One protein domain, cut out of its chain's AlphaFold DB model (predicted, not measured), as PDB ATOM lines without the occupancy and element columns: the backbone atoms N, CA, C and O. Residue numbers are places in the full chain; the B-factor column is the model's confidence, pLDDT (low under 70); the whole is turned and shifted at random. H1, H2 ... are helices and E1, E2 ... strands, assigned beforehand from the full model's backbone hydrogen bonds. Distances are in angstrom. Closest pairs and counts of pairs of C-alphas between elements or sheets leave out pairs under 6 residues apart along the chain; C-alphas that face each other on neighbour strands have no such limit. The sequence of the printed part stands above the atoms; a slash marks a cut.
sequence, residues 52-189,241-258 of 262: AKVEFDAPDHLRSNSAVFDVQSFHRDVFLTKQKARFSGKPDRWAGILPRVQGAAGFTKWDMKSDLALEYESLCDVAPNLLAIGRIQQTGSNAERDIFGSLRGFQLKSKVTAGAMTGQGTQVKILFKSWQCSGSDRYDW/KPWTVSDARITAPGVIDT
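Overview. This is residues 52 to 189 and 241 to 258 of the 262 residues of an uncharacterized protein of Rhodocyclaceae bacterium (UniProt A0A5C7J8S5). A long, twisted sheet, built mainly of the antiparallel strands E4, E5 and E6, curls round one helix, H2. The helical hairpin H4 and H5 lies toward one end of the long axis, H3 and the loop of residues 103 to 115 toward the other, and the small strand hairpin E2 and E3 lies off to one side. The printed part has 156 residues, with six named helices and eight named strands in the order E1 H1 H2 E2 E3 H3 E4 H4 H5 E5 E6 E7 H6 E8. The sheet is branched, with antiparallel pairs E4 and E5, E5 and E6, E6 and E7, E6 and E8. The class is mixed, helices and strands; the whole is compact, with a radius of gyration of the C-alphas of 17.3 A, and elongated, spanning 53 by 33 by 32 A.

Arrangement. E1, residues 52 to 56, pairs with no named strand and is near E6, residues 171 to 187. H1, residues 60 to 63, touches H5, residues 142 to 150; their closest C-alphas, His 61 and Ala 143, are 5.8 A apart. H2, residues 66 to 79, is on the branched sheet; its closest C-alphas to E4, residues 116 to 125, are Val 71 and Cys 124, 6.3 A apart. E2, residues 85 to 87, and E3, residues 90 to 93, form an antiparallel hairpin, with N 85 and O 93 within hydrogen-bond range at 2.9 A. H3, residues 97 to 102, is on the branched sheet at a height of 5.9 A, over none of its strands. H4, residues 130 to 139, touches H5 in a helical hairpin, at a steep tilt of 44 degrees, opposite ways; the closest C-alphas, Ile 136 and Arg 145, are 6.2 A apart. E5, residues 153 to 166, has E4 on one side, with N 118 and O 160 at 2.9 A, and E6, its hairpin partner, on the other, with N 163 and O 175 at 2.8 A. E6 bends by 63 degrees at residue 177; its pairing is staggered, with E7, residues 241 to 244, through N 181 and O 243 at 2.9 A, and with E8, residues 254 to 257, through N 174 and O 254 at 2.8 A. H6, residues 248 to 251, only grazes the sheet and touches residues 72 to 76 of H2, the closest C-alphas being Ser 73 and Ile 250, 6.0 A apart. Every O i to N i+4 pair is within hydrogen-bond range in H2, H3, H4 and H5; H1 and H6 are too short for one.

Along the chain. E1 begins at C-alpha 52, (6.500, 21.274, -7.873). From first to last C-alpha H2 measures 19.7 A, E4 28.4 A, E5 39.2 A and E6 44.8 A. E6 begins at C-alpha 171, (38.934, 9.159, 24.315), and E8 ends at C-alpha 257, (38.308, 6.489, 20.630).

Size, cuts and confidence. The C-alphas farthest apart, Gly 169 and Trp 189, are 55.2 A apart. Residues 190 to 240 are not printed, and C-alphas 189 and 241 are 22.8 A apart across the cut. Of the links printed whole, H3 to E4 is long and the others are tight. Mean pLDDT of the printed part is 94.9, and no printed residue is under 70.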
ATOM      1  N   ALA A  52       6.636  20.165  -8.808       97.50
ATOM      2  CA  ALA A  52       6.500  21.274  -7.873       97.50
ATOM      3  C   ALA A  52       6.998  20.854  -6.486       97.50
ATOM      4  O   ALA A  52       6.731  19.746  -6.024       97.50
ATOM      5  N   LYS A  53       7.719  21.741  -5.802       98.00
ATOM      6  CA  LYS A  53       8.095  21.510  -4.407       98.00
ATOM      7  C   LYS A  53       6.940  21.936  -3.523       98.00
ATOM      8  O   LYS A  53       6.550  23.102  -3.556       98.00
ATOM      9  N   VAL A  54       6.419  21.004  -2.736       97.62
ATOM     10  CA  VAL A  54       5.366  21.285  -1.761       97.62
ATOM     11  C   VAL A  54       5.938  21.052  -0.374       97.62
ATOM     12  O   VAL A  54       6.399  19.957  -0.049       97.62
ATOM     13  N   GLU A  55       5.951  22.116   0.423       97.31
ATOM     14  CA  GLU A  55       6.540  22.100   1.754       97.31
ATOM     15  C   GLU A  55       5.495  21.810   2.829       97.31
ATOM     16  O   GLU A  55       4.448  22.454   2.877       97.31
ATOM     17  N   PHE A  56       5.828  20.904   3.744       96.75
ATOM     18  CA  PHE A  56       5.002  20.555   4.894       96.75
ATOM     19  C   PHE A  56       5.821  20.673   6.175       96.75
ATOM     20  O   PHE A  56       7.003  20.325   6.208       96.75
ATOM     21  N   ASP A  57       5.202  21.165   7.244       96.69
ATOM     22  CA  ASP A  57       5.799  21.069   8.575       96.69
ATOM     23  C   ASP A  57       5.829  19.599   9.016       96.69
ATOM     24  O   ASP A  57       4.938  18.827   8.667       96.69
ATOM     25  N   ALA A  58       6.856  19.194   9.766       96.44
ATOM     26  CA  ALA A  58       6.941  17.839  10.305       96.44
ATOM     27  C   ALA A  58       5.984  17.689  11.504       96.44
ATOM     28  O   ALA A  58       6.281  18.240  12.574       96.44
ATOM     29  N   PRO A  59       4.868  16.950  11.380       95.94
ATOM     30  CA  PRO A  59       3.911  16.837  12.471       95.94
ATOM     31  C   PRO A  59       4.460  15.953  13.600       95.94
ATOM     32  O   PRO A  59       5.391  15.166  13.412       95.94
ATOM     33  N   ASP A  60       3.888  16.081  14.798       95.38
ATOM     34  CA  ASP A  60       4.358  15.397  16.015       95.38
ATOM     35  C   ASP A  60       4.483  13.883  15.838       95.38
ATOM     36  O   ASP A  60       5.482  13.290  16.257       95.38
ATOM     37  N   HIS A  61       3.501  13.254  15.190       95.06
ATOM     38  CA  HIS A  61       3.486  11.809  14.985       95.06
ATOM     39  C   HIS A  61       4.564  11.338  14.011       95.06
ATOM     40  O   HIS A  61       5.105  10.256  14.211       95.06
ATOM     41  N   LEU A  62       4.939  12.148  13.013       95.81
ATOM     42  CA  LEU A  62       6.094  11.858  12.159       95.81
ATOM     43  C   LEU A  62       7.392  11.975  12.961       95.81
ATOM     44  O   LEU A  62       8.230  11.076  12.929       95.81
ATOM     45  N   ARG A  63       7.548  13.069  13.719       96.00
ATOM     46  CA  ARG A  63       8.762  13.341  14.506       96.00
ATOM     47  C   ARG A  63       9.023  12.291  15.587       96.00
ATOM     48  O   ARG A  63      10.180  12.050  15.914       96.00
ATOM     49  N   SER A  64       7.961  11.703  16.134       93.81
ATOM     50  CA  SER A  64       8.004  10.672  17.180       93.81
ATOM     51  C   SER A  64       7.861   9.240  16.653       93.81
ATOM     52  O   SER A  64       7.871   8.298  17.446       93.81
ATOM     53  N   ASN A  65       7.749   9.053  15.335       94.88
ATOM     54  CA  ASN A  65       7.609   7.732  14.738       94.88
ATOM     55  C   ASN A  65       8.851   6.865  15.002       94.88
ATOM     56  O   ASN A  65       9.987   7.331  14.884       94.88
ATOM     57  N   SER A  66       8.644   5.584  15.309       94.12
ATOM     58  CA  SER A  66       9.735   4.658  15.622       94.12
ATOM     59  C   SER A  66      10.715   4.471  14.464       94.12
ATOM     60  O   SER A  66      11.915   4.445  14.705       94.12
ATOM     61  N   ALA A  67      10.249   4.422  13.213       95.06
ATOM     62  CA  ALA A  67      11.136   4.291  12.057       95.06
ATOM     63  C   ALA A  67      12.022   5.536  11.880       95.06
ATOM     64  O   ALA A  67      13.216   5.424  11.605       95.06
ATOM     65  N   VAL A  68      11.466   6.729  12.121       96.94
ATOM     66  CA  VAL A  68      12.237   7.984  12.111       96.94
ATOM     67  C   VAL A  68      13.291   7.972  13.215       96.94
ATOM     68  O   VAL A  68      14.444   8.328  12.963       96.94
ATOM     69  N   PHE A  69      12.925   7.523  14.417       97.12
ATOM     70  CA  PHE A  69      13.864   7.360  15.523       97.12
ATOM     71  C   PHE A  69      14.990   6.369  15.185       97.12
ATOM     72  O   PHE A  69      16.162   6.677  15.410       97.12
ATOM     73  N   ASP A  70      14.667   5.215  14.602       97.12
ATOM     74  CA  ASP A  70      15.647   4.188  14.237       97.12
ATOM     75  C   ASP A  70      16.672   4.725  13.229       97.12
ATOM     76  O   ASP A  70      17.882   4.534  13.394       97.12
ATOM     77  N   VAL A  71      16.215   5.481  12.225       97.94
ATOM     78  CA  VAL A  71      17.103   6.130  11.249       97.94
ATOM     79  C   VAL A  71      17.932   7.242  11.896       97.94
ATOM     80  O   VAL A  71      19.132   7.341  11.637       97.94
ATOM     81  N   GLN A  72      17.355   8.056  12.786       98.50
ATOM     82  CA  GLN A  72      18.115   9.058  13.547       98.50
ATOM     83  C   GLN A  72      19.207   8.414  14.410       98.50
ATOM     84  O   GLN A  72      20.333   8.917  14.458       98.50
ATOM     85  N   SER A  73      18.901   7.287  15.055       98.38
ATOM     86  CA  SER A  73      19.857   6.512  15.845       98.38
ATOM     87  C   SER A  73      20.979   5.961  14.961       98.38
ATOM     88  O   SER A  73      22.160   6.110  15.284       98.38
ATOM     89  N   PHE A  74      20.639   5.424  13.786       98.44
ATOM     90  CA  PHE A  74      21.626   5.011  12.791       98.44
ATOM     91  C   PHE A  74      22.518   6.180  12.340       98.44
ATOM     92  O   PHE A  74      23.744   6.061  12.346       98.44
ATOM     93  N   HIS A  75      21.937   7.341  12.020       98.62
ATOM     94  CA  HIS A  75      22.690   8.543  11.648       98.62
ATOM     95  C   HIS A  75      23.652   8.974  12.756       98.62
ATOM     96  O   HIS A  75      24.794   9.338  12.479       98.62
ATOM     97  N   ARG A  76      23.223   8.895  14.019       98.50
ATOM     98  CA  ARG A  76      24.062   9.201  15.184       98.50
ATOM     99  C   ARG A  76      25.269   8.291  15.262       98.50
ATOM    100  O   ARG A  76      26.389   8.768  15.455       98.50
ATOM    101  N   ASP A  77      25.049   7.000  15.085       98.50
ATOM    102  CA  ASP A  77      26.130   6.032  15.062       98.50
ATOM    103  C   ASP A  77      27.070   6.256  13.876       98.50
ATOM    104  O   ASP A  77      28.282   6.156  14.046       98.50
ATOM    105  N   VAL A  78      26.560   6.645  12.707       98.44
ATOM    106  CA  VAL A  78      27.393   7.047  11.565       98.44
ATOM    107  C   VAL A  78      28.214   8.302  11.883       98.44
ATOM    108  O   VAL A  78      29.420   8.317  11.632       98.44
ATOM    109  N   PHE A  79      27.621   9.343  12.477       98.50
ATOM    110  CA  PHE A  79      28.347  10.563  12.848       98.50
ATOM    111  C   PHE A  79      29.451  10.289  13.868       98.50
ATOM    112  O   PHE A  79      30.550  10.816  13.725       98.50
ATOM    113  N   LEU A  80      29.213   9.417  14.848       98.12
ATOM    114  CA  LEU A  80      30.238   8.968  15.799       98.12
ATOM    115  C   LEU A  80      31.167   7.887  15.231       98.12
ATOM    116  O   LEU A  80      32.014   7.364  15.954       98.12
ATOM    117  N   THR A  81      31.004   7.523  13.958       98.12
ATOM    118  CA  THR A  81      31.756   6.458  13.284       98.12
ATOM    119  C   THR A  81      31.601   5.087  13.969       98.12
ATOM    120  O   THR A  81      32.436   4.206  13.821       98.12
ATOM    121  N   LYS A  82      30.537   4.835  14.724       97.62
ATOM    122  CA  LYS A  82      30.235   3.513  15.298       97.62
ATOM    123  C   LYS A  82      29.726   2.528  14.252       97.62
ATOM    124  O   LYS A  82      29.996   1.338  14.366       97.62
ATOM    125  N   GLN A  83      29.068   3.036  13.215       97.75
ATOM    126  CA  GLN A  83      28.602   2.258  12.072       97.75
ATOM    127  C   GLN A  83      29.129   2.834  10.754       97.75
ATOM    128  O   GLN A  83      29.484   4.014  10.667       97.75
ATOM    129  N   LYS A  84      29.213   1.984   9.725       97.38
ATOM    130  CA  LYS A  84      29.550   2.421   8.368       97.38
ATOM    131  C   LYS A  84      28.362   3.165   7.765       97.38
ATOM    132  O   LYS A  84      27.215   2.762   7.934       97.38
ATOM    133  N   ALA A  85      28.657   4.241   7.047       96.62
ATOM    134  CA  ALA A  85      27.661   4.948   6.266       96.62
ATOM    135  C   ALA A  85      27.318   4.135   5.017       96.62
ATOM    136  O   ALA A  85      28.214   3.681   4.298       96.62
ATOM    137  N   ARG A  86      26.017   4.024   4.762       94.75
ATOM    138  CA  ARG A  86      25.433   3.467   3.544       94.75
ATOM    139  C   ARG A  86      25.300   4.586   2.523       94.75
ATOM    140  O   ARG A  86      24.700   5.620   2.819       94.75
ATOM    141  N   PHE A  87      25.882   4.411   1.345       87.94
ATOM    142  CA  PHE A  87      25.788   5.376   0.251       87.94
ATOM    143  C   PHE A  87      25.157   4.680  -0.949       87.94
ATOM    144  O   PHE A  87      25.631   3.624  -1.358       87.94
ATOM    145  N   SER A  88      24.103   5.263  -1.524       84.12
ATOM    146  CA  SER A  88      23.416   4.659  -2.670       84.12
ATOM    147  C   SER A  88      24.394   4.347  -3.812       84.12
ATOM    148  O   SER A  88      25.212   5.190  -4.191       84.12
ATOM    149  N   GLY A  89      24.343   3.109  -4.314       85.50
ATOM    150  CA  GLY A  89      25.201   2.622  -5.398       85.50
ATOM    151  C   GLY A  89      26.691   2.489  -5.054       85.50
ATOM    152  O   GLY A  89      27.503   2.335  -5.965       85.50
ATOM    153  N   LYS A  90      27.084   2.574  -3.775       88.50
ATOM    154  CA  LYS A  90      28.485   2.477  -3.338       88.50
ATOM    155  C   LYS A  90      28.637   1.529  -2.144       88.50
ATOM    156  O   LYS A  90      27.707   1.402  -1.353       88.50
ATOM    157  N   PRO A  91      29.813   0.898  -1.970       91.81
ATOM    158  CA  PRO A  91      30.089   0.101  -0.783       91.81
ATOM    159  C   PRO A  91      30.028   0.931   0.501       91.81
ATOM    160  O   PRO A  91      30.469   2.087   0.540       91.81
ATOM    161  N   ASP A  92      29.555   0.292   1.566       94.94
ATOM    162  CA  ASP A  92      29.551   0.851   2.910       94.94
ATOM    163  C   ASP A  92      30.971   1.200   3.366       94.94
ATOM    164  O   ASP A  92      31.904   0.394   3.278       94.94
ATOM    165  N   ARG A  93      31.136   2.403   3.919       94.94
ATOM    166  CA  ARG A  93      32.444   2.911   4.356       94.94
ATOM    167  C   ARG A  93      32.348   3.729   5.631       94.94
ATOM    168  O   ARG A  93      31.304   4.297   5.950       94.94
ATOM    169  N   TRP A  94      33.457   3.816   6.359       96.56
ATOM    170  CA  TRP A  94      33.535   4.676   7.534       96.56
ATOM    171  C   TRP A  94      33.394   6.148   7.150       96.56
ATOM    172  O   TRP A  94      33.999   6.622   6.191       96.56
ATOM    173  N   ALA A  95      32.578   6.862   7.918       95.69
ATOM    174  CA  ALA A  95      32.317   8.287   7.776       95.69
ATOM    175  C   ALA A  95      32.123   8.919   9.166       95.69
ATOM    176  O   ALA A  95      32.336   8.269  10.185       95.69
ATOM    177  N   GLY A  96      31.752  10.197   9.224       97.06
ATOM    178  CA  GLY A  96      31.565  10.905  10.492       97.06
ATOM    179  C   GLY A  96      32.865  11.445  11.089       97.06
ATOM    180  O   GLY A  96      33.770  11.874  10.372       97.06
ATOM    181  N   ILE A  97      32.938  11.491  12.411       97.75
ATOM    182  CA  ILE A  97      33.916  12.299  13.139       97.75
ATOM    183  C   ILE A  97      35.302  11.661  13.164       97.75
ATOM    184  O   ILE A  97      36.284  12.344  12.884       97.75
ATOM    185  N   LEU A  98      35.408  10.367  13.472       97.19
ATOM    186  CA  LEU A  98      36.711   9.739  13.697       97.19
ATOM    187  C   LEU A  98      37.655   9.811  12.474       97.19
ATOM    188  O   LEU A  98      38.805  10.207  12.666       97.19
ATOM    189  N   PRO A  99      37.208   9.558  11.221       97.50
ATOM    190  CA  PRO A  99      38.064   9.726  10.046       97.50
ATOM    191  C   PRO A  99      38.587  11.162   9.891       97.50
ATOM    192  O   PRO A  99      39.707  11.365   9.431       97.50
ATOM    193  N   ARG A 100      37.803  12.167  10.305       97.44
ATOM    194  CA  ARG A 100      38.197  13.586  10.258       97.44
ATOM    195  C   ARG A 100      39.219  13.913  11.339       97.44
ATOM    196  O   ARG A 100      40.181  14.616  11.058       97.44
ATOM    197  N   VAL A 101      39.070  13.369  12.545       95.56
ATOM    198  CA  VAL A 101      40.076  13.527  13.612       95.56
ATOM    199  C   VAL A 101      41.410  12.895  13.202       95.56
ATOM    200  O   VAL A 101      42.470  13.493  13.380       95.56
ATOM    201  N   GLN A 102      41.363  11.714  12.581       95.31
ATOM    202  CA  GLN A 102      42.551  10.991  12.116       95.31
ATOM    203  C   GLN A 102      43.177  11.581  10.841       95.31
ATOM    204  O   GLN A 102      44.300  11.221  10.498       95.31
ATOM    205  N   GLY A 103      42.488  12.488  10.138       94.88
ATOM    206  CA  GLY A 103      42.939  12.992   8.837       94.88
ATOM    207  C   GLY A 103      42.993  11.896   7.767       94.88
ATOM    208  O   GLY A 103      43.901  11.888   6.939       94.88
ATOM    209  N   ALA A 104      42.054  10.946   7.812       95.62
ATOM    210  CA  ALA A 104      41.959   9.863   6.843       95.62
ATOM    211  C   ALA A 104      41.704  10.402   5.423       95.62
ATOM    212  O   ALA A 104      41.047  11.429   5.234       95.62
ATOM    213  N   ALA A 105      42.192   9.680   4.411       93.31
ATOM    214  CA  ALA A 105      42.054  10.077   3.012       93.31
ATOM    215  C   ALA A 105      40.582  10.336   2.628       93.31
ATOM    216  O   ALA A 105      39.690   9.550   2.943       93.31
ATOM    217  N   GLY A 106      40.333  11.452   1.934       92.06
ATOM    218  CA  GLY A 106      38.988  11.879   1.537       92.06
ATOM    219  C   GLY A 106      38.207  12.653   2.606       92.06
ATOM    220  O   GLY A 106      37.059  13.021   2.355       92.06
ATOM    221  N   PHE A 107      38.807  12.934   3.768       95.00
ATOM    222  CA  PHE A 107      38.208  13.753   4.820       95.00
ATOM    223  C   PHE A 107      39.100  14.940   5.184       95.00
ATOM    224  O   PHE A 107      40.298  14.790   5.415       95.00
ATOM    225  N   THR A 108      38.505  16.129   5.294       95.44
ATOM    226  CA  THR A 108      39.192  17.297   5.855       95.44
ATOM    227  C   THR A 108      39.506  17.036   7.323       95.44
ATOM    228  O   THR A 108      38.602  16.705   8.099       95.44
ATOM    229  N   LYS A 109      40.782  17.178   7.703       96.50
ATOM    230  CA  LYS A 109      41.217  16.979   9.086       96.50
ATOM    231  C   LYS A 109      40.522  17.983  10.007       96.50
ATOM    232  O   LYS A 109      40.525  19.178   9.727       96.50
ATOM    233  N   TRP A 110      39.956  17.495  11.105       96.44
ATOM    234  CA  TRP A 110      39.336  18.321  12.137       96.44
ATOM    235  C   TRP A 110      40.241  18.385  13.365       96.44
ATOM    236  O   TRP A 110      40.635  17.351  13.904       96.44
ATOM    237  N   ASP A 111      40.579  19.599  13.798       93.75
ATOM    238  CA  ASP A 111      41.478  19.857  14.928       93.75
ATOM    239  C   ASP A 111      40.768  19.894  16.289       93.75
ATOM    240  O   ASP A 111      41.421  20.101  17.311       93.75
ATOM    241  N   MET A 112      39.444  19.683  16.297       95.19
ATOM    242  CA  MET A 112      38.588  19.654  17.485       95.19
ATOM    243  C   MET A 112      38.492  20.987  18.248       95.19
ATOM    244  O   MET A 112      37.947  21.008  19.351       95.19
ATOM    245  N   LYS A 113      38.981  22.102  17.684       94.12
ATOM    246  CA  LYS A 113      38.882  23.435  18.306       94.12
ATOM    247  C   LYS A 113      37.625  24.180  17.885       94.12
ATOM    248  O   LYS A 113      37.022  24.881  18.694       94.12
ATOM    249  N   SER A 114      37.255  24.048  16.617       94.44
ATOM    250  CA  SER A 114      36.044  24.635  16.048       94.44
ATOM    251  C   SER A 114      34.917  23.614  15.963       94.44
ATOM    252  O   SER A 114      35.137  22.402  16.021       94.44
ATOM    253  N   ASP A 115      33.696  24.113  15.799       97.56
ATOM    254  CA  ASP A 115      32.544  23.258  15.561       97.56
ATOM    255  C   ASP A 115      32.620  22.589  14.188       97.56
ATOM    256  O   ASP A 115      32.976  23.207  13.183       97.56
ATOM    257  N   LEU A 116      32.244  21.315  14.149       98.00
ATOM    258  CA  LEU A 116      32.188  20.507  12.946       98.00
ATOM    259  C   LEU A 116      30.736  20.325  12.507       98.00
ATOM    260  O   LEU A 116      29.940  19.693  13.201       98.00
ATOM    261  N   ALA A 117      30.412  20.828  11.320       98.19
ATOM    262  CA  ALA A 117      29.146  20.537  10.664       98.19
ATOM    263  C   ALA A 117      29.214  19.183   9.943       98.19
ATOM    264  O   ALA A 117      30.172  18.890   9.219       98.19
ATOM    265  N   LEU A 118      28.187  18.359  10.124       98.12
ATOM    266  CA  LEU A 118      28.023  17.086   9.431       98.12
ATOM    267  C   LEU A 118      26.600  16.969   8.904       98.12
ATOM    268  O   LEU A 118      25.644  17.428   9.527       98.12
ATOM    269  N   GLU A 119      26.467  16.293   7.772       97.75
ATOM    270  CA  GLU A 119      25.176  15.894   7.247       97.75
ATOM    271  C   GLU A 119      25.216  14.451   6.768       97.75
ATOM    272  O   GLU A 119      26.254  13.952   6.322       97.75
ATOM    273  N   TYR A 120      24.083  13.778   6.906       98.06
ATOM    274  CA  TYR A 120      23.895  12.432   6.403       98.06
ATOM    275  C   TYR A 120      22.422  12.208   6.079       98.06
ATOM    276  O   TYR A 120      21.540  12.710   6.777       98.06
ATOM    277  N   GLU A 121      22.176  11.495   4.990       97.38
ATOM    278  CA  GLU A 121      20.849  11.237   4.447       97.38
ATOM    279  C   GLU A 121      20.731   9.749   4.135       97.38
ATOM    280  O   GLU A 121      21.669   9.145   3.603       97.38
ATOM    281  N   SER A 122      19.599   9.158   4.504       96.69
ATOM    282  CA  SER A 122      19.276   7.782   4.155       96.69
ATOM    283  C   SER A 122      17.764   7.559   4.110       96.69
ATOM    284  O   SER A 122      16.982   8.369   4.614       96.69
ATOM    285  N   LEU A 123      17.357   6.452   3.484       96.19
ATOM    286  CA  LEU A 123      15.956   6.065   3.376       96.19
ATOM    287  C   LEU A 123      15.382   5.722   4.759       96.19
ATOM    288  O   LEU A 123      15.883   4.837   5.451       96.19
ATOM    289  N   CYS A 124      14.288   6.388   5.107       96.56
ATOM    290  CA  CYS A 124      13.394   6.041   6.197       96.56
ATOM    291  C   CYS A 124      12.178   5.330   5.612       96.56
ATOM    292  O   CYS A 124      11.319   5.973   5.017       96.56
ATOM    293  N   ASP A 125      12.136   4.007   5.757       94.38
ATOM    294  CA  ASP A 125      11.025   3.167   5.310       94.38
ATOM    295  C   ASP A 125      10.181   2.769   6.522       94.38
ATOM    296  O   ASP A 125      10.659   2.084   7.433       94.38
ATOM    297  N   VAL A 126       8.930   3.228   6.555       92.38
ATOM    298  CA  VAL A 126       8.026   2.977   7.687       92.38
ATOM    299  C   VAL A 126       7.386   1.594   7.621       92.38
ATOM    300  O   VAL A 126       6.818   1.124   8.608       92.38
ATOM    301  N   ALA A 127       7.478   0.925   6.470       91.81
ATOM    302  CA  ALA A 127       6.895  -0.384   6.234       91.81
ATOM    303  C   ALA A 127       7.783  -1.228   5.291       91.81
ATOM    304  O   ALA A 127       7.349  -1.598   4.193       91.81
ATOM    305  N   PRO A 128       8.998  -1.609   5.735       89.75
ATOM    306  CA  PRO A 128      10.042  -2.165   4.866       89.75
ATOM    307  C   PRO A 128       9.764  -3.576   4.339       89.75
ATOM    308  O   PRO A 128      10.513  -4.105   3.520       89.75
ATOM    309  N   ASN A 129       8.719  -4.239   4.833       90.62
ATOM    310  CA  ASN A 129       8.339  -5.578   4.405       90.62
ATOM    311  C   ASN A 129       6.835  -5.825   4.602       90.62
ATOM    312  O   ASN A 129       6.140  -5.069   5.281       90.62
ATOM    313  N   LEU A 130       6.339  -6.923   4.025       88.56
ATOM    314  CA  LEU A 130       4.920  -7.293   4.071       88.56
ATOM    315  C   LEU A 130       4.385  -7.486   5.497       88.56
ATOM    316  O   LEU A 130       3.224  -7.171   5.749       88.56
ATOM    317  N   LEU A 131       5.213  -7.957   6.436       91.75
ATOM    318  CA  LEU A 131       4.805  -8.110   7.836       91.75
ATOM    319  C   LEU A 131       4.569  -6.743   8.493       91.75
ATOM    320  O   LEU A 131       3.567  -6.561   9.184       91.75
ATOM    321  N   ALA A 132       5.446  -5.766   8.241       90.62
ATOM    322  CA  ALA A 132       5.286  -4.400   8.735       90.62
ATOM    323  C   ALA A 132       4.032  -3.728   8.149       90.62
ATOM    324  O   ALA A 132       3.262  -3.126   8.899       90.62
ATOM    325  N   ILE A 133       3.791  -3.899   6.842       89.50
ATOM    326  CA  ILE A 133       2.580  -3.413   6.159       89.50
ATOM    327  C   ILE A 133       1.327  -4.028   6.791       89.50
ATOM    328  O   ILE A 133       0.427  -3.299   7.212       89.50
ATOM    329  N   GLY A 134       1.288  -5.359   6.917       87.88
ATOM    330  CA  GLY A 134       0.154  -6.076   7.498       87.88
ATOM    331  C   GLY A 134      -0.147  -5.633   8.930       87.88
ATOM    332  O   GLY A 134      -1.303  -5.373   9.263       87.88
ATOM    333  N   ARG A 135       0.889  -5.443   9.757       93.94
ATOM    334  CA  ARG A 135       0.750  -4.916  11.123       93.94
ATOM    335  C   ARG A 135       0.149  -3.509  11.142       93.94
ATOM    336  O   ARG A 135      -0.788  -3.276  11.899       93.94
ATOM    337  N   ILE A 136       0.650  -2.573  10.328       91.62
ATOM    338  CA  ILE A 136       0.123  -1.193  10.285       91.62
ATOM    339  C   ILE A 136      -1.357  -1.194   9.892       91.62
ATOM    340  O   ILE A 136      -2.179  -0.520  10.514       91.62
ATOM    341  N   GLN A 137      -1.716  -1.986   8.882       87.81
ATOM    342  CA  GLN A 137      -3.093  -2.077   8.411       87.81
ATOM    343  C   GLN A 137      -4.019  -2.665   9.487       87.81
ATOM    344  O   GLN A 137      -5.053  -2.073   9.800       87.81
ATOM    345  N   GLN A 138      -3.632  -3.780  10.110       88.44
ATOM    346  CA  GLN A 138      -4.491  -4.504  11.054       88.44
ATOM    347  C   GLN A 138      -4.550  -3.855  12.440       88.44
ATOM    348  O   GLN A 138      -5.635  -3.675  12.987       88.44
ATOM    349  N   THR A 139      -3.401  -3.485  13.004       92.31
ATOM    350  CA  THR A 139      -3.283  -3.066  14.412       92.31
ATOM    351  C   THR A 139      -2.556  -1.737  14.598       92.31
ATOM    352  O   THR A 139      -2.320  -1.338  15.736       92.31
ATOM    353  N   GLY A 140      -2.144  -1.071  13.516       90.62
ATOM    354  CA  GLY A 140      -1.481   0.228  13.593       90.62
ATOM    355  C   GLY A 140      -2.403   1.311  14.144       90.62
ATOM    356  O   GLY A 140      -3.612   1.311  13.908       90.62
ATOM    357  N   SER A 141      -1.809   2.255  14.862       93.12
ATOM    358  CA  SER A 141      -2.479   3.492  15.265       93.12
ATOM    359  C   SER A 141      -2.840   4.359  14.051       93.12
ATOM    360  O   SER A 141      -2.289   4.202  12.957       93.12
ATOM    361  N   ASN A 142      -3.740   5.321  14.248       92.62
ATOM    362  CA  ASN A 142      -4.084   6.310  13.226       92.62
ATOM    363  C   ASN A 142      -2.857   7.107  12.762       92.62
ATOM    364  O   ASN A 142      -2.659   7.285  11.564       92.62
ATOM    365  N   ALA A 143      -1.974   7.477  13.691       93.25
ATOM    366  CA  ALA A 143      -0.685   8.101  13.399       93.25
ATOM    367  C   ALA A 143       0.199   7.260  12.459       93.25
ATOM    368  O   ALA A 143       0.763   7.780  11.498       93.25
ATOM    369  N   GLU A 144       0.323   5.955  12.709       92.56
ATOM    370  CA  GLU A 144       1.126   5.068  11.857       92.56
ATOM    371  C   GLU A 144       0.496   4.871  10.482       92.56
ATOM    372  O   GLU A 144       1.207   4.848   9.480       92.56
ATOM    373  N   ARG A 145      -0.832   4.749  10.425       92.12
ATOM    374  CA  ARG A 145      -1.574   4.628   9.167       92.12
ATOM    375  C   ARG A 145      -1.500   5.904   8.336       92.12
ATOM    376  O   ARG A 145      -1.391   5.810   7.120       92.12
ATOM    377  N   ASP A 146      -1.521   7.072   8.974       94.12
ATOM    378  CA  ASP A 146      -1.350   8.358   8.299       94.12
ATOM    379  C   ASP A 146       0.046   8.497   7.681       94.12
ATOM    380  O   ASP A 146       0.166   8.851   6.510       94.12
ATOM    381  N   ILE A 147       1.104   8.141   8.419       93.94
ATOM    382  CA  ILE A 147       2.469   8.163   7.872       93.94
ATOM    383  C   ILE A 147       2.614   7.117   6.770       93.94
ATOM    384  O   ILE A 147       3.119   7.433   5.704       93.94
ATOM    385  N   PHE A 148       2.123   5.895   6.967       91.75
ATOM    386  CA  PHE A 148       2.177   4.862   5.934       91.75
ATOM    387  C   PHE A 148       1.418   5.255   4.656       91.75
ATOM    388  O   PHE A 148       1.893   4.977   3.557       91.75
ATOM    389  N   GLY A 149       0.265   5.918   4.789       89.38
ATOM    390  CA  GLY A 149      -0.544   6.386   3.663       89.38
ATOM    391  C   GLY A 149      -0.004   7.635   2.957       89.38
ATOM    392  O   GLY A 149      -0.448   7.933   1.852       89.38
ATOM    393  N   SER A 150       0.934   8.362   3.571       92.19
ATOM    394  CA  SER A 150       1.521   9.598   3.023       92.19
ATOM    395  C   SER A 150       2.976   9.453   2.586       92.19
ATOM    396  O   SER A 150       3.365   9.993   1.556       92.19
ATOM    397  N   LEU A 151       3.773   8.743   3.380       90.12
ATOM    398  CA  LEU A 151       5.224   8.625   3.318       90.12
ATOM    399  C   LEU A 151       5.606   7.164   3.584       90.12
ATOM    400  O   LEU A 151       6.104   6.818   4.658       90.12
ATOM    401  N   ARG A 152       5.365   6.280   2.609       83.75
ATOM    402  CA  ARG A 152       5.753   4.864   2.731       83.75
ATOM    403  C   ARG A 152       7.266   4.715   2.914       83.75
ATOM    404  O   ARG A 152       7.712   3.919   3.736       83.75
ATOM    405  N   GLY A 153       8.044   5.506   2.184       90.81
ATOM    406  CA  GLY A 153       9.474   5.641   2.400       90.81
ATOM    407  C   GLY A 153       9.957   6.989   1.892       90.81
ATOM    408  O   GLY A 153       9.549   7.406   0.823       90.81
ATOM    409  N   PHE A 154      10.814   7.667   2.647       95.81
ATOM    410  CA  PHE A 154      11.301   9.002   2.296       95.81
ATOM    411  C   PHE A 154      12.770   9.168   2.681       95.81
ATOM    412  O   PHE A 154      13.279   8.469   3.556       95.81
ATOM    413  N   GLN A 155      13.481  10.095   2.043       97.19
ATOM    414  CA  GLN A 155      14.850  10.419   2.434       97.19
ATOM    415  C   GLN A 155      14.819  11.276   3.695       97.19
ATOM    416  O   GLN A 155      14.391  12.430   3.668       97.19
ATOM    417  N   LEU A 156      15.272  10.715   4.815       98.19
ATOM    418  CA  LEU A 156      15.481  11.472   6.039       98.19
ATOM    419  C   LEU A 156      16.903  12.022   6.017       98.19
ATOM    420  O   LEU A 156      17.868  11.270   5.892       98.19
ATOM    421  N   LYS A 157      17.046  13.331   6.196       98.56
ATOM    422  CA  LYS A 157      18.337  14.010   6.294       98.56
ATOM    423  C   LYS A 157      18.549  14.517   7.709       98.56
ATOM    424  O   LYS A 157      17.731  15.277   8.217       98.56
ATOM    425  N   SER A 158      19.674  14.156   8.322       98.69
ATOM    426  CA  SER A 158      20.153  14.757   9.568       98.69
ATOM    427  C   SER A 158      21.272  15.748   9.278       98.69
ATOM    428  O   SER A 158      22.240  15.417   8.592       98.69
ATOM    429  N   LYS A 159      21.169  16.947   9.846       98.69
ATOM    430  CA  LYS A 159      22.223  17.963   9.887       98.69
ATOM    431  C   LYS A 159      22.579  18.238  11.339       98.69
ATOM    432  O   LYS A 159      21.697  18.526  12.147       98.69
ATOM    433  N   VAL A 160      23.861  18.147  11.669       98.50
ATOM    434  CA  VAL A 160      24.341  18.310  13.042       98.50
ATOM    435  C   VAL A 160      25.530  19.250  13.098       98.50
ATOM    436  O   VAL A 160      26.376  19.256  12.203       98.50
ATOM    437  N   THR A 161      25.615  19.994  14.194       98.50
ATOM    438  CA  THR A 161      26.828  20.711  14.586       98.50
ATOM    439  C   THR A 161      27.405  20.023  15.812       98.50
ATOM    440  O   THR A 161      26.738  19.920  16.843       98.50
ATOM    441  N   ALA A 162      28.638  19.535  15.705       97.88
ATOM    442  CA  ALA A 162      29.332  18.822  16.765       97.88
ATOM    443  C   ALA A 162      30.515  19.635  17.300       97.88
ATOM    444  O   ALA A 162      31.319  20.154  16.532       97.88
ATOM    445  N   GLY A 163      30.642  19.710  18.620       97.75
ATOM    446  CA  GLY A 163      31.849  20.161  19.305       97.75
ATOM    447  C   GLY A 163      32.589  18.985  19.935       97.75
ATOM    448  O   GLY A 163      32.028  17.898  20.105       97.75
ATOM    449  N   ALA A 164      33.838  19.208  20.324       96.50
ATOM    450  CA  ALA A 164      34.627  18.244  21.074       96.50
ATOM    451  C   ALA A 164      34.983  18.804  22.453       96.50
ATOM    452  O   ALA A 164      35.237  19.994  22.621       96.50
ATOM    453  N   MET A 165      35.020  17.919  23.441       92.19
ATOM    454  CA  MET A 165      35.662  18.149  24.726       92.19
ATOM    455  C   MET A 165      36.770  17.119  24.887       92.19
ATOM    456  O   MET A 165      36.559  15.926  24.636       92.19
ATOM    457  N   THR A 166      37.940  17.574  25.330       78.69
ATOM    458  CA  THR A 166      39.057  16.703  25.689       78.69
ATOM    459  C   THR A 166      38.585  15.680  26.719       78.69
ATOM    460  O   THR A 166      38.044  16.041  27.764       78.69
ATOM    461  N   GLY A 167      38.737  14.396  26.392       74.69
ATOM    462  CA  GLY A 167      38.529  13.303  27.336       74.69
ATOM    463  C   GLY A 167      39.850  12.860  27.961       74.69
ATOM    464  O   GLY A 167      40.853  13.572  27.906       74.69
ATOM    465  N   GLN A 168      39.850  11.677  28.573       76.19
ATOM    466  CA  GLN A 168      41.061  11.068  29.120       76.19
ATOM    467  C   GLN A 168      41.745  10.191  28.063       76.19
ATOM    468  O   GLN A 168      41.112   9.335  27.443       76.19
ATOM    469  N   GLY A 169      43.053  10.382  27.870       86.44
ATOM    470  CA  GLY A 169      43.847   9.591  26.926       86.44
ATOM    471  C   GLY A 169      43.387   9.760  25.473       86.44
ATOM    472  O   GLY A 169      43.337  10.874  24.960       86.44
ATOM    473  N   THR A 170      43.065   8.649  24.805       90.56
ATOM    474  CA  THR A 170      42.617   8.622  23.400       90.56
ATOM    475  C   THR A 170      41.113   8.849  23.242       90.56
ATOM    476  O   THR A 170      40.623   8.950  22.112       90.56
ATOM    477  N   GLN A 171      40.370   8.931  24.349       94.31
ATOM    478  CA  GLN A 171      38.934   9.159  24.315       94.31
ATOM    479  C   GLN A 171      38.623  10.644  24.167       94.31
ATOM    480  O   GLN A 171      39.145  11.487  24.896       94.31
ATOM    481  N   VAL A 172      37.716  10.961  23.250       95.12
ATOM    482  CA  VAL A 172      37.209  12.319  23.038       95.12
ATOM    483  C   VAL A 172      35.699  12.302  23.203       95.12
ATOM    484  O   VAL A 172      35.004  11.467  22.614       95.12
ATOM    485  N   LYS A 173      35.181  13.235  24.004       96.94
ATOM    486  CA  LYS A 173      33.742  13.417  24.173       96.94
ATOM    487  C   LYS A 173      33.233  14.357  23.087       96.94
ATOM    488  O   LYS A 173      33.717  15.474  22.943       96.94
ATOM    489  N   ILE A 174      32.241  13.904  22.338       97.75
ATOM    490  CA  ILE A 174      31.582  14.663  21.279       97.75
ATOM    491  C   ILE A 174      30.273  15.221  21.815       97.75
ATOM    492  O   ILE A 174      29.446  14.474  22.339       97.75
ATOM    493  N   LEU A 175      30.070  16.524  21.660       97.75
ATOM    494  CA  LEU A 175      28.832  17.212  22.004       97.75
ATOM    495  C   LEU A 175      28.067  17.548  20.726       97.75
ATOM    496  O   LEU A 175      28.572  18.309  19.906       97.75
ATOM    497  N   PHE A 176      26.844  17.049  20.564       97.88
ATOM    498  CA  PHE A 176      25.957  17.529  19.505       97.88
ATOM    499  C   PHE A 176      25.288  18.828  19.970       97.88
ATOM    500  O   PHE A 176      24.390  18.806  20.805       97.88
ATOM    501  N   LYS A 177      25.766  19.972  19.466       97.50
ATOM    502  CA  LYS A 177      25.260  21.312  19.809       97.50
ATOM    503  C   LYS A 177      23.913  21.607  19.158       97.50
ATOM    504  O   LYS A 177      23.094  22.321  19.724       97.50
ATOM    505  N   SER A 178      23.695  21.065  17.966       98.00
ATOM    506  CA  SER A 178      22.414  21.113  17.274       98.00
ATOM    507  C   SER A 178      22.194  19.822  16.499       98.00
ATOM    508  O   SER A 178      23.141  19.199  16.010       98.00
ATOM    509  N   TRP A 179      20.926  19.438  16.388       98.56
ATOM    510  CA  TRP A 179      20.488  18.337  15.549       98.56
ATOM    511  C   TRP A 179      19.179  18.719  14.877       98.56
ATOM    512  O   TRP A 179      18.150  18.870  15.536       98.56
ATOM    513  N   GLN A 180      19.222  18.871  13.559       98.62
ATOM    514  CA  GLN A 180      18.046  19.125  12.743       98.62
ATOM    515  C   GLN A 180      17.806  17.949  11.809       98.62
ATOM    516  O   GLN A 180      18.744  17.428  11.202       98.62
ATOM    517  N   CYS A 181      16.549  17.557  11.682       98.56
ATOM    518  CA  CYS A 181      16.109  16.610  10.674       98.56
ATOM    519  C   CYS A 181      15.211  17.315   9.664       98.56
ATOM    520  O   CYS A 181      14.486  18.233  10.024       98.56
ATOM    521  N   SER A 182      15.270  16.889   8.411       98.56
ATOM    522  CA  SER A 182      14.328  17.250   7.350       98.56
ATOM    523  C   SER A 182      14.049  16.009   6.509       98.56
ATOM    524  O   SER A 182      14.826  15.054   6.555       98.56
ATOM    525  N   GLY A 183      12.972  16.018   5.736       97.56
ATOM    526  CA  GLY A 183      12.599  14.894   4.877       97.56
ATOM    527  C   GLY A 183      12.360  15.336   3.441       97.56
ATOM    528  O   GLY A 183      11.942  16.469   3.207       97.56
ATOM    529  N   SER A 184      12.597  14.450   2.486       97.19
ATOM    530  CA  SER A 184      12.153  14.636   1.108       97.19
ATOM    531  C   SER A 184      11.658  13.331   0.504       97.19
ATOM    532  O   SER A 184      12.151  12.252   0.832       97.19
ATOM    533  N   ASP A 185      10.680  13.444  -0.382       96.00
ATOM    534  CA  ASP A 185      10.138  12.316  -1.132       96.00
ATOM    535  C   ASP A 185       9.576  12.791  -2.478       96.00
ATOM    536  O   ASP A 185       9.451  13.996  -2.721       96.00
ATOM    537  N   ARG A 186       9.222  11.855  -3.356       95.06
ATOM    538  CA  ARG A 186       8.406  12.118  -4.540       95.06
ATOM    539  C   ARG A 186       7.033  11.495  -4.323       95.06
ATOM    540  O   ARG A 186       6.924  10.286  -4.192       95.06
ATOM    541  N   TYR A 187       5.992  12.323  -4.329       94.88
ATOM    542  CA  TYR A 187       4.622  11.825  -4.315       94.88
ATOM    543  C   TYR A 187       4.182  11.531  -5.749       94.88
ATOM    544  O   TYR A 187       3.858  12.448  -6.513       94.88
ATOM    545  N   ASP A 188       4.214  10.254  -6.116       93.88
ATOM    546  CA  ASP A 188       3.767   9.727  -7.400       93.88
ATOM    547  C   ASP A 188       2.983   8.414  -7.237       93.88
ATOM    548  O   ASP A 188       2.884   7.837  -6.153       93.88
ATOM    549  N   TRP A 189       2.352   7.973  -8.326       93.19
ATOM    550  CA  TRP A 189       1.526   6.771  -8.342       93.19
ATOM    551  C   TRP A 189       2.151   5.697  -9.226       93.19
ATOM    552  O   TRP A 189       2.487   5.940 -10.384       93.19
ATOM    553  N   LYS A 241       9.819  20.230   6.087       98.00
ATOM    554  CA  LYS A 241      10.607  21.331   6.637       98.00
ATOM    555  C   LYS A 241      11.464  20.867   7.816       98.00
ATOM    556  O   LYS A 241      11.073  19.946   8.537       98.00
ATOM    557  N   PRO A 242      12.620  21.512   8.049       98.25
ATOM    558  CA  PRO A 242      13.492  21.136   9.146       98.25
ATOM    559  C   PRO A 242      12.806  21.228  10.514       98.25
ATOM    560  O   PRO A 242      12.167  22.229  10.829       98.25
ATOM    561  N   TRP A 243      13.024  20.229  11.367       98.38
ATOM    562  CA  TRP A 243      12.670  20.266  12.782       98.38
ATOM    563  C   TRP A 243      13.888  19.986  13.655       98.38
ATOM    564  O   TRP A 243      14.814  19.270  13.270       98.38
ATOM    565  N   THR A 244      13.882  20.548  14.862       98.38
ATOM    566  CA  THR A 244      14.914  20.262  15.864       98.38
ATOM    567  C   THR A 244      14.599  18.943  16.559       98.38
ATOM    568  O   THR A 244      13.470  18.726  16.999       98.38
ATOM    569  N   VAL A 245      15.599  18.072  16.677       98.06
ATOM    570  CA  VAL A 245      15.507  16.836  17.459       98.06
ATOM    571  C   VAL A 245      15.925  17.143  18.892       98.06
ATOM    572  O   VAL A 245      17.032  17.617  19.131       98.06
ATOM    573  N   SER A 246      15.035  16.885  19.848       95.44
ATOM    574  CA  SER A 246      15.277  17.093  21.283       95.44
ATOM    575  C   SER A 246      15.467  15.791  22.065       95.44
ATOM    576  O   SER A 246      15.801  15.838  23.246       95.44
ATOM    577  N   ASP A 247      15.284  14.630  21.427       96.50
ATOM    578  CA  ASP A 247      15.421  13.332  22.085       96.50
ATOM    579  C   ASP A 247      16.865  13.107  22.554       96.50
ATOM    580  O   ASP A 247      17.791  12.992  21.745       96.50
ATOM    581  N   ALA A 248      17.051  13.011  23.872       96.50
ATOM    582  CA  ALA A 248      18.358  12.834  24.491       96.50
ATOM    583  C   ALA A 248      19.052  11.533  24.060       96.50
ATOM    584  O   ALA A 248      20.277  11.479  24.032       96.50
ATOM    585  N   ARG A 249      18.315  10.490  23.661       96.56
ATOM    586  CA  ARG A 249      18.913   9.253  23.129       96.56
ATOM    587  C   ARG A 249      19.660   9.515  21.820       96.56
ATOM    588  O   ARG A 249      20.648   8.843  21.532       96.56
ATOM    589  N   ILE A 250      19.225  10.524  21.063       97.81
ATOM    590  CA  ILE A 250      19.863  10.962  19.823       97.81
ATOM    591  C   ILE A 250      20.921  12.038  20.100       97.81
ATOM    592  O   ILE A 250      22.062  11.933  19.648       97.81
ATOM    593  N   THR A 251      20.577  13.060  20.880       97.75
ATOM    594  CA  THR A 251      21.394  14.278  21.009       97.75
ATOM    595  C   THR A 251      22.391  14.263  22.163       97.75
ATOM    596  O   THR A 251      23.287  15.109  22.199       97.75
ATOM    597  N   ALA A 252      22.303  13.302  23.092       97.25
ATOM    598  CA  ALA A 252      23.246  13.225  24.201       97.25
ATOM    599  C   ALA A 252      24.691  13.041  23.706       97.25
ATOM    600  O   ALA A 252      24.925  12.405  22.664       97.25
ATOM    601  N   PRO A 253      25.676  13.537  24.482       97.12
ATOM    602  CA  PRO A 253      27.082  13.401  24.146       97.12
ATOM    603  C   PRO A 253      27.495  11.974  23.773       97.12
ATOM    604  O   PRO A 253      27.078  10.991  24.389       97.12
ATOM    605  N   GLY A 254      28.342  11.863  22.757       96.50
ATOM    606  CA  GLY A 254      29.000  10.621  22.366       96.50
ATOM    607  C   GLY A 254      30.432  10.558  22.883       96.50
ATOM    608  O   GLY A 254      31.018  11.573  23.243       96.50
ATOM    609  N   VAL A 255      31.018   9.366  22.874       96.19
ATOM    610  CA  VAL A 255      32.460   9.175  23.069       96.19
ATOM    611  C   VAL A 255      33.000   8.447  21.850       96.19
ATOM    612  O   VAL A 255      32.375   7.494  21.374       96.19
ATOM    613  N   ILE A 256      34.139   8.913  21.348       96.00
ATOM    614  CA  ILE A 256      34.926   8.241  20.315       96.00
ATOM    615  C   ILE A 256      36.312   7.912  20.867       96.00
ATOM    616  O   ILE A 256      36.836   8.641  21.709       96.00
ATOM    617  N   ASP A 257      36.911   6.834  20.370       95.50
ATOM    618  CA  ASP A 257      38.308   6.489  20.630       95.50
ATOM    619  C   ASP A 257      39.141   6.807  19.388       95.50
ATOM    620  O   ASP A 257      38.984   6.188  18.333       95.50
ATOM    621  N   THR A 258      40.019   7.796  19.521       94.06
ATOM    622  CA  THR A 258      40.874   8.292  18.436       94.06
ATOM    623  C   THR A 258      41.922   7.284  17.971       94.06
ATOM    624  O   THR A 258      42.407   7.397  16.846       94.06
TER     625      THR A 258